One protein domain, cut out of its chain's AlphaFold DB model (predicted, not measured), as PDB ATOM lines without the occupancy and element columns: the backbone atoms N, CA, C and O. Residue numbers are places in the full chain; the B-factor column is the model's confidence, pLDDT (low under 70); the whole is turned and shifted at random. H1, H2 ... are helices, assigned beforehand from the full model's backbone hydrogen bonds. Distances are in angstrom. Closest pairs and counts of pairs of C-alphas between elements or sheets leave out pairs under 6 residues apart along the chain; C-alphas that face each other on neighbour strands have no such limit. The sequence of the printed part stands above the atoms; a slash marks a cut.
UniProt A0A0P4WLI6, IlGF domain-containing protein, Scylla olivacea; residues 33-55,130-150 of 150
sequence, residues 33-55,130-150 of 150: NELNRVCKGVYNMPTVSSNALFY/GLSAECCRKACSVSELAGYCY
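AT A GLANCE: This is residues 33 to 55 and 130 to 150 of the 150 residues of the protein "IlGF domain-containing protein" of Scylla olivacea (UniProt A0A0P4WLI6). Four short helices have few contacts between them: H1 and H4 pack together as a pair, H3 is near H4, and H2 is away from the other three at the far end of a long loop from H1, residues 40 to 51, with a cut in the chain between H2 and H3. The printed part has 44 residues with four named helices, in the order H1, H2, H3, H4, and no named strand. The class is all helix, though only 21 of the 44 printed residues, under half, are in named elements. The whole is compact, with a radius of gyration of the C-alphas of 10.0 A, and spans 23 by 21 by 16 A along its three main axes.

HOW THE PARTS SIT: H1, residues 33 to 39, touches H4, residues 142 to 146, with 6 pairs of C-alphas within 8 A. The closest C-alphas of the two are those of Val 38 and Ala 146, 6.3 A apart, and their centres are 9.4 A apart. H2, residues 52 to 55, touches no helix; it is apart from H1, from H4 and from H3, residues 131 to 135. H3 and H4 are near each other, with 6 pairs of C-alphas within 10 A; their closest C-alphas are 8.2 A apart, only just beyond 8 A. H1 and H3 are apart. In H1, H3 and H4 every pair of O of residue i and N of residue i+4 is within hydrogen-bond range, while H2 is too short for such a pair and has its one O i to N i+3 pair within range.

IN THESE COORDINATES: H1 begins at C-alpha 33, at (-39.585, 20.273, 42.038), and runs 9.9 A from first to last C-alpha, ending at Cys 39. It is the longest helix, with 7 residues. H2, Ala 52 to Tyr 55, is 5.7 A long and ends at C-alpha 55, at (-34.497, 29.644, 42.295). H3, Leu 131 to Cys 135, is 5.9 A long. H4, Val 142 to Ala 146, is 6.2 A long and ends at C-alpha 146, at (-52.316, 22.777, 41.056).

THE WHOLE: The two C-alphas farthest apart in the domain are those of Leu 53 and Ser 143, at 25.2 A, and the first and last printed C-alphas, of Asn 33 and Tyr 150, are 16.3 A apart. Residues 56 to 129 are not printed, and C-alphas 55 and 130 are 14.6 A apart across the cut; H2 to H3 is the link across it. The link from H1 to H2, with 12 residues, is long, and the link from H3 to H4, with 6 residues, is short. The mean pLDDT of the printed part is 70.5. Confidence is under 70 at residues 41 to 42, residues 44 to 55 and residue 150, the chain's last residue, and the mean pLDDT of H2 is 50.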
ATOM      1  N   ASN A  33     -39.560  21.482  42.855       81.88
ATOM      2  CA  ASN A  33     -39.585  20.273  42.038       81.88
ATOM      3  C   ASN A  33     -41.014  19.754  41.832       81.88
ATOM      4  O   ASN A  33     -41.386  19.411  40.713       81.88
ATOM      5  N   GLU A  34     -41.829  19.745  42.890       83.50
ATOM      6  CA  GLU A  34     -43.221  19.304  42.777       83.50
ATOM      7  C   GLU A  34     -44.055  20.290  41.951       83.50
ATOM      8  O   GLU A  34     -44.806  19.869  41.081       83.50
ATOM      9  N   LEU A  35     -43.858  21.601  42.117       80.56
ATOM     10  CA  LEU A  35     -44.468  22.606  41.238       80.56
ATOM     11  C   LEU A  35     -44.048  22.438  39.781       80.56
ATOM     12  O   LEU A  35     -44.884  22.548  38.893       80.56
ATOM     13  N   ASN A  36     -42.774  22.158  39.510       80.50
ATOM     14  CA  ASN A  36     -42.328  21.880  38.147       80.50
ATOM     15  C   ASN A  36     -42.999  20.631  37.580       80.50
ATOM     16  O   ASN A  36     -43.324  20.599  36.397       80.50
ATOM     17  N   ARG A  37     -43.230  19.615  38.411       81.81
ATOM     18  CA  ARG A  37     -43.908  18.386  38.002       81.81
ATOM     19  C   ARG A  37     -45.399  18.606  37.736       81.81
ATOM     20  O   ARG A  37     -45.916  18.063  36.767       81.81
ATOM     21  N   VAL A  38     -46.073  19.391  38.575       84.69
ATOM     22  CA  VAL A  38     -47.525  19.631  38.504       84.69
ATOM     23  C   VAL A  38     -47.861  20.707  37.471       84.69
ATOM     24  O   VAL A  38     -48.700  20.492  36.605       84.69
ATOM     25  N   CYS A  39     -47.161  21.838  37.515       78.75
ATOM     26  CA  CYS A  39     -47.424  23.011  36.687       78.75
ATOM     27  C   CYS A  39     -46.540  23.106  35.434       78.75
ATOM     28  O   CYS A  39     -46.551  24.130  34.756       78.75
ATOM     29  N   LYS A  40     -45.699  22.100  35.151       77.81
ATOM     30  CA  LYS A  40     -44.733  22.107  34.029       77.81
ATOM     31  C   LYS A  40     -43.816  23.344  34.001       77.81
ATOM     32  O   LYS A  40     -43.304  23.721  32.953       77.81
ATOM     33  N   GLY A  41     -43.606  23.973  35.159       68.31
ATOM     34  CA  GLY A  41     -42.796  25.184  35.307       68.31
ATOM     35  C   GLY A  41     -43.532  26.516  35.150       68.31
ATOM     36  O   GLY A  41     -42.883  27.551  35.270       68.31
ATOM     37  N   VAL A  42     -44.857  26.526  34.957       69.00
ATOM     38  CA  VAL A  42     -45.653  27.760  34.843       69.00
ATOM     39  C   VAL A  42     -46.601  27.895  36.032       69.00
ATOM     40  O   VAL A  42     -47.637  27.244  36.095       69.00
ATOM     41  N   TYR A  43     -46.252  28.741  36.999       70.56
ATOM     42  CA  TYR A  43     -47.071  28.960  38.192       70.56
ATOM     43  C   TYR A  43     -47.055  30.420  38.639       70.56
ATOM     44  O   TYR A  43     -46.064  31.138  38.493       70.56
ATOM     45  N   ASN A  44     -48.173  30.860  39.208       65.31
ATOM     46  CA  ASN A  44     -48.342  32.190  39.763       65.31
ATOM     47  C   ASN A  44     -47.638  32.269  41.125       65.31
ATOM     48  O   ASN A  44     -48.164  31.808  42.140       65.31
ATOM     49  N   MET A  45     -46.430  32.835  41.159       58.41
ATOM     50  CA  MET A  45     -45.794  33.190  42.425       58.41
ATOM     51  C   MET A  45     -46.400  34.498  42.939       58.41
ATOM     52  O   MET A  45     -46.143  35.540  42.333       58.41
ATOM     53  N   PRO A  46     -47.145  34.498  44.064       51.53
ATOM     54  CA  PRO A  46     -47.531  35.751  44.694       51.53
ATOM     55  C   PRO A  46     -46.255  36.516  45.059       51.53
ATOM     56  O   PRO A  46     -45.389  36.032  45.795       51.53
ATOM     57  N   THR A  47     -46.121  37.689  44.454       46.97
ATOM     58  CA  THR A  47     -44.963  38.576  44.490       46.97
ATOM     59  C   THR A  47     -44.760  39.150  45.888       46.97
ATOM     60  O   THR A  47     -45.147  40.268  46.191       46.97
ATOM     61  N   VAL A  48     -44.113  38.385  46.764       43.62
ATOM     62  CA  VAL A  48     -43.459  38.931  47.959       43.62
ATOM     63  C   VAL A  48     -42.246  38.074  48.315       43.62
ATOM     64  O   VAL A  48     -42.359  37.058  48.994       43.62
ATOM     65  N   SER A  49     -41.110  38.494  47.740       46.09
ATOM     66  CA  SER A  49     -39.676  38.401  48.110       46.09
ATOM     67  C   SER A  49     -39.068  37.176  48.819       46.09
ATOM     68  O   SER A  49     -37.848  37.044  48.815       46.09
ATOM     69  N   SER A  50     -39.829  36.247  49.387       46.88
ATOM     70  CA  SER A  50     -39.280  35.208  50.269       46.88
ATOM     71  C   SER A  50     -38.656  34.030  49.516       46.88
ATOM     72  O   SER A  50     -37.854  33.304  50.098       46.88
ATOM     73  N   ASN A  51     -39.003  33.824  48.236       47.09
ATOM     74  CA  ASN A  51     -38.585  32.628  47.496       47.09
ATOM     75  C   ASN A  51     -37.683  32.859  46.278       47.09
ATOM     76  O   ASN A  51     -37.128  31.885  45.777       47.09
ATOM     77  N   ALA A  52     -37.478  34.099  45.820       52.03
ATOM     78  CA  ALA A  52     -36.637  34.368  44.645       52.03
ATOM     79  C   ALA A  52     -35.203  33.825  44.816       52.03
ATOM     80  O   ALA A  52     -34.607  33.295  43.880       52.03
ATOM     81  N   LEU A  53     -34.688  33.857  46.050       49.28
ATOM     82  CA  LEU A  53     -33.361  33.346  46.393       49.28
ATOM     83  C   LEU A  53     -33.213  31.825  46.225       49.28
ATOM     84  O   LEU A  53     -32.101  31.354  45.992       49.28
ATOM     85  N   PHE A  54     -34.296  31.041  46.305       50.69
ATOM     86  CA  PHE A  54     -34.200  29.585  46.135       50.69
ATOM     87  C   PHE A  54     -34.037  29.171  44.669       50.69
ATOM     88  O   PHE A  54     -33.388  28.163  44.399       50.69
ATOM     89  N   TYR A  55     -34.565  29.955  43.726       48.41
ATOM     90  CA  TYR A  55     -34.497  29.644  42.295       48.41
ATOM     91  C   TYR A  55     -33.176  30.073  41.643       48.41
ATOM     92  O   TYR A  55     -32.789  29.507  40.627       48.41
ATOM     93  N   GLY A 130     -47.707  33.416  50.622       70.44
ATOM     94  CA  GLY A 130     -46.701  32.867  49.723       70.44
ATOM     95  C   GLY A 130     -46.766  31.346  49.728       70.44
ATOM     96  O   GLY A 130     -46.986  30.750  50.780       70.44
ATOM     97  N   LEU A 131     -46.555  30.715  48.576       75.06
ATOM     98  CA  LEU A 131     -46.629  29.258  48.447       75.06
ATOM     99  C   LEU A 131     -45.763  28.534  49.496       75.06
ATOM    100  O   LEU A 131     -46.124  27.479  49.999       75.06
ATOM    101  N   SER A 132     -44.639  29.137  49.902       71.69
ATOM    102  CA  SER A 132     -43.821  28.641  51.013       71.69
ATOM    103  C   SER A 132     -44.506  28.778  52.375       71.69
ATOM    104  O   SER A 132     -44.407  27.879  53.201       71.69
ATOM    105  N   ALA A 133     -45.224  29.862  52.648       72.31
ATOM    106  CA  ALA A 133     -45.985  29.999  53.884       72.31
ATOM    107  C   ALA A 133     -47.118  28.964  53.987       72.31
ATOM    108  O   ALA A 133     -47.459  28.574  55.101       72.31
ATOM    109  N   GLU A 134     -47.663  28.494  52.864       79.50
ATOM    110  CA  GLU A 134     -48.709  27.467  52.858       79.50
ATOM    111  C   GLU A 134     -48.123  26.054  52.838       79.50
ATOM    112  O   GLU A 134     -48.359  25.301  53.771       79.50
ATOM    113  N   CYS A 135     -47.252  25.726  51.886       80.38
ATOM    114  CA  CYS A 135     -46.704  24.376  51.735       80.38
ATOM    115  C   CYS A 135     -45.520  24.032  52.643       80.38
ATOM    116  O   CYS A 135     -45.251  22.851  52.874       80.38
ATOM    117  N   CYS A 136     -44.775  25.026  53.140       81.75
ATOM    118  CA  CYS A 136     -43.639  24.760  54.023       81.75
ATOM    119  C   CYS A 136     -44.027  24.831  55.502       81.75
ATOM    120  O   CYS A 136     -43.529  24.044  56.309       81.75
ATOM    121  N   ARG A 137     -44.926  25.755  55.875       78.88
ATOM    122  CA  ARG A 137     -45.400  25.860  57.266       78.88
ATOM    123  C   ARG A 137     -46.590  24.948  57.555       78.88
ATOM    124  O   ARG A 137     -46.731  24.512  58.695       78.88
ATOM    125  N   LYS A 138     -47.418  24.639  56.556       80.19
ATOM    126  CA  LYS A 138     -48.508  23.659  56.653       80.19
ATOM    127  C   LYS A 138     -48.245  22.507  55.683       80.19
ATOM    128  O   LYS A 138     -47.410  22.623  54.792       80.19
ATOM    129  N   ALA A 139     -48.872  21.357  55.916       81.50
ATOM    130  CA  ALA A 139     -48.865  20.300  54.910       81.50
ATOM    131  C   ALA A 139     -49.791  20.737  53.773       81.50
ATOM    132  O   ALA A 139     -50.845  21.301  54.058       81.50
ATOM    133  N   CYS A 140     -49.375  20.522  52.528       79.50
ATOM    134  CA  CYS A 140     -50.189  20.849  51.367       79.50
ATOM    135  C   CYS A 140     -50.336  19.639  50.447       79.50
ATOM    136  O   CYS A 140     -49.489  18.737  50.426       79.50
ATOM    137  N   SER A 141     -51.439  19.619  49.712       84.94
ATOM    138  CA  SER A 141     -51.789  18.583  48.746       84.94
ATOM    139  C   SER A 141     -51.401  18.986  47.322       84.94
ATOM    140  O   SER A 141     -51.258  20.163  46.992       84.94
ATOM    141  N   VAL A 142     -51.268  17.995  46.439       81.25
ATOM    142  CA  VAL A 142     -50.982  18.223  45.011       81.25
ATOM    143  C   VAL A 142     -52.067  19.083  44.350       81.25
ATOM    144  O   VAL A 142     -51.758  19.922  43.509       81.25
ATOM    145  N   SER A 143     -53.326  18.925  44.766       80.56
ATOM    146  CA  SER A 143     -54.458  19.726  44.287       80.56
ATOM    147  C   SER A 143     -54.341  21.201  44.676       80.56
ATOM    148  O   SER A 143     -54.697  22.070  43.887       80.56
ATOM    149  N   GLU A 144     -53.798  21.498  45.859       79.62
ATOM    150  CA  GLU A 144     -53.518  22.878  46.265       79.62
ATOM    151  C   GLU A 144     -52.379  23.477  45.445       79.62
ATOM    152  O   GLU A 144     -52.512  24.609  44.993       79.62
ATOM    153  N   LEU A 145     -51.305  22.719  45.174       79.31
ATOM    154  CA  LEU A 145     -50.240  23.166  44.262       79.31
ATOM    155  C   LEU A 145     -50.786  23.451  42.859       79.31
ATOM    156  O   LEU A 145     -50.393  24.442  42.247       79.31
ATOM    157  N   ALA A 146     -51.699  22.608  42.366       79.94
ATOM    158  CA  ALA A 146     -52.316  22.777  41.056       79.94
ATOM    159  C   ALA A 146     -53.095  24.098  40.935       79.94
ATOM    160  O   ALA A 146     -53.098  24.713  39.874       79.94
ATOM    161  N   GLY A 147     -53.674  24.594  42.037       78.81
ATOM    162  CA  GLY A 147     -54.349  25.897  42.090       78.81
ATOM    163  C   GLY A 147     -53.427  27.111  41.898       78.81
ATOM    164  O   GLY A 147     -53.913  28.238  41.780       78.81
ATOM    165  N   TYR A 148     -52.110  26.896  41.870       77.44
ATOM    166  CA  TYR A 148     -51.117  27.919  41.544       77.44
ATOM    167  C   TYR A 148     -50.572  27.797  40.123       77.44
ATOM    168  O   TYR A 148     -49.823  28.683  39.713       77.44
ATOM    169  N   CYS A 149     -50.917  26.748  39.377       78.81
ATOM    170  CA  CYS A 149     -50.560  26.648  37.965       78.81
ATOM    171  C   CYS A 149     -51.388  27.638  37.122       78.81
ATOM    172  O   CYS A 149     -52.470  28.051  37.546       78.81
ATOM    173  N   TYR A 150     -50.869  28.017  35.950       67.94
ATOM    174  CA  TYR A 150     -51.643  28.696  34.899       67.94
ATOM    175  C   TYR A 150     -52.220  27.696  33.900       67.94
ATOM    176  O   TYR A 150     -51.558  26.657  33.666       67.94
TER     177      TYR A 150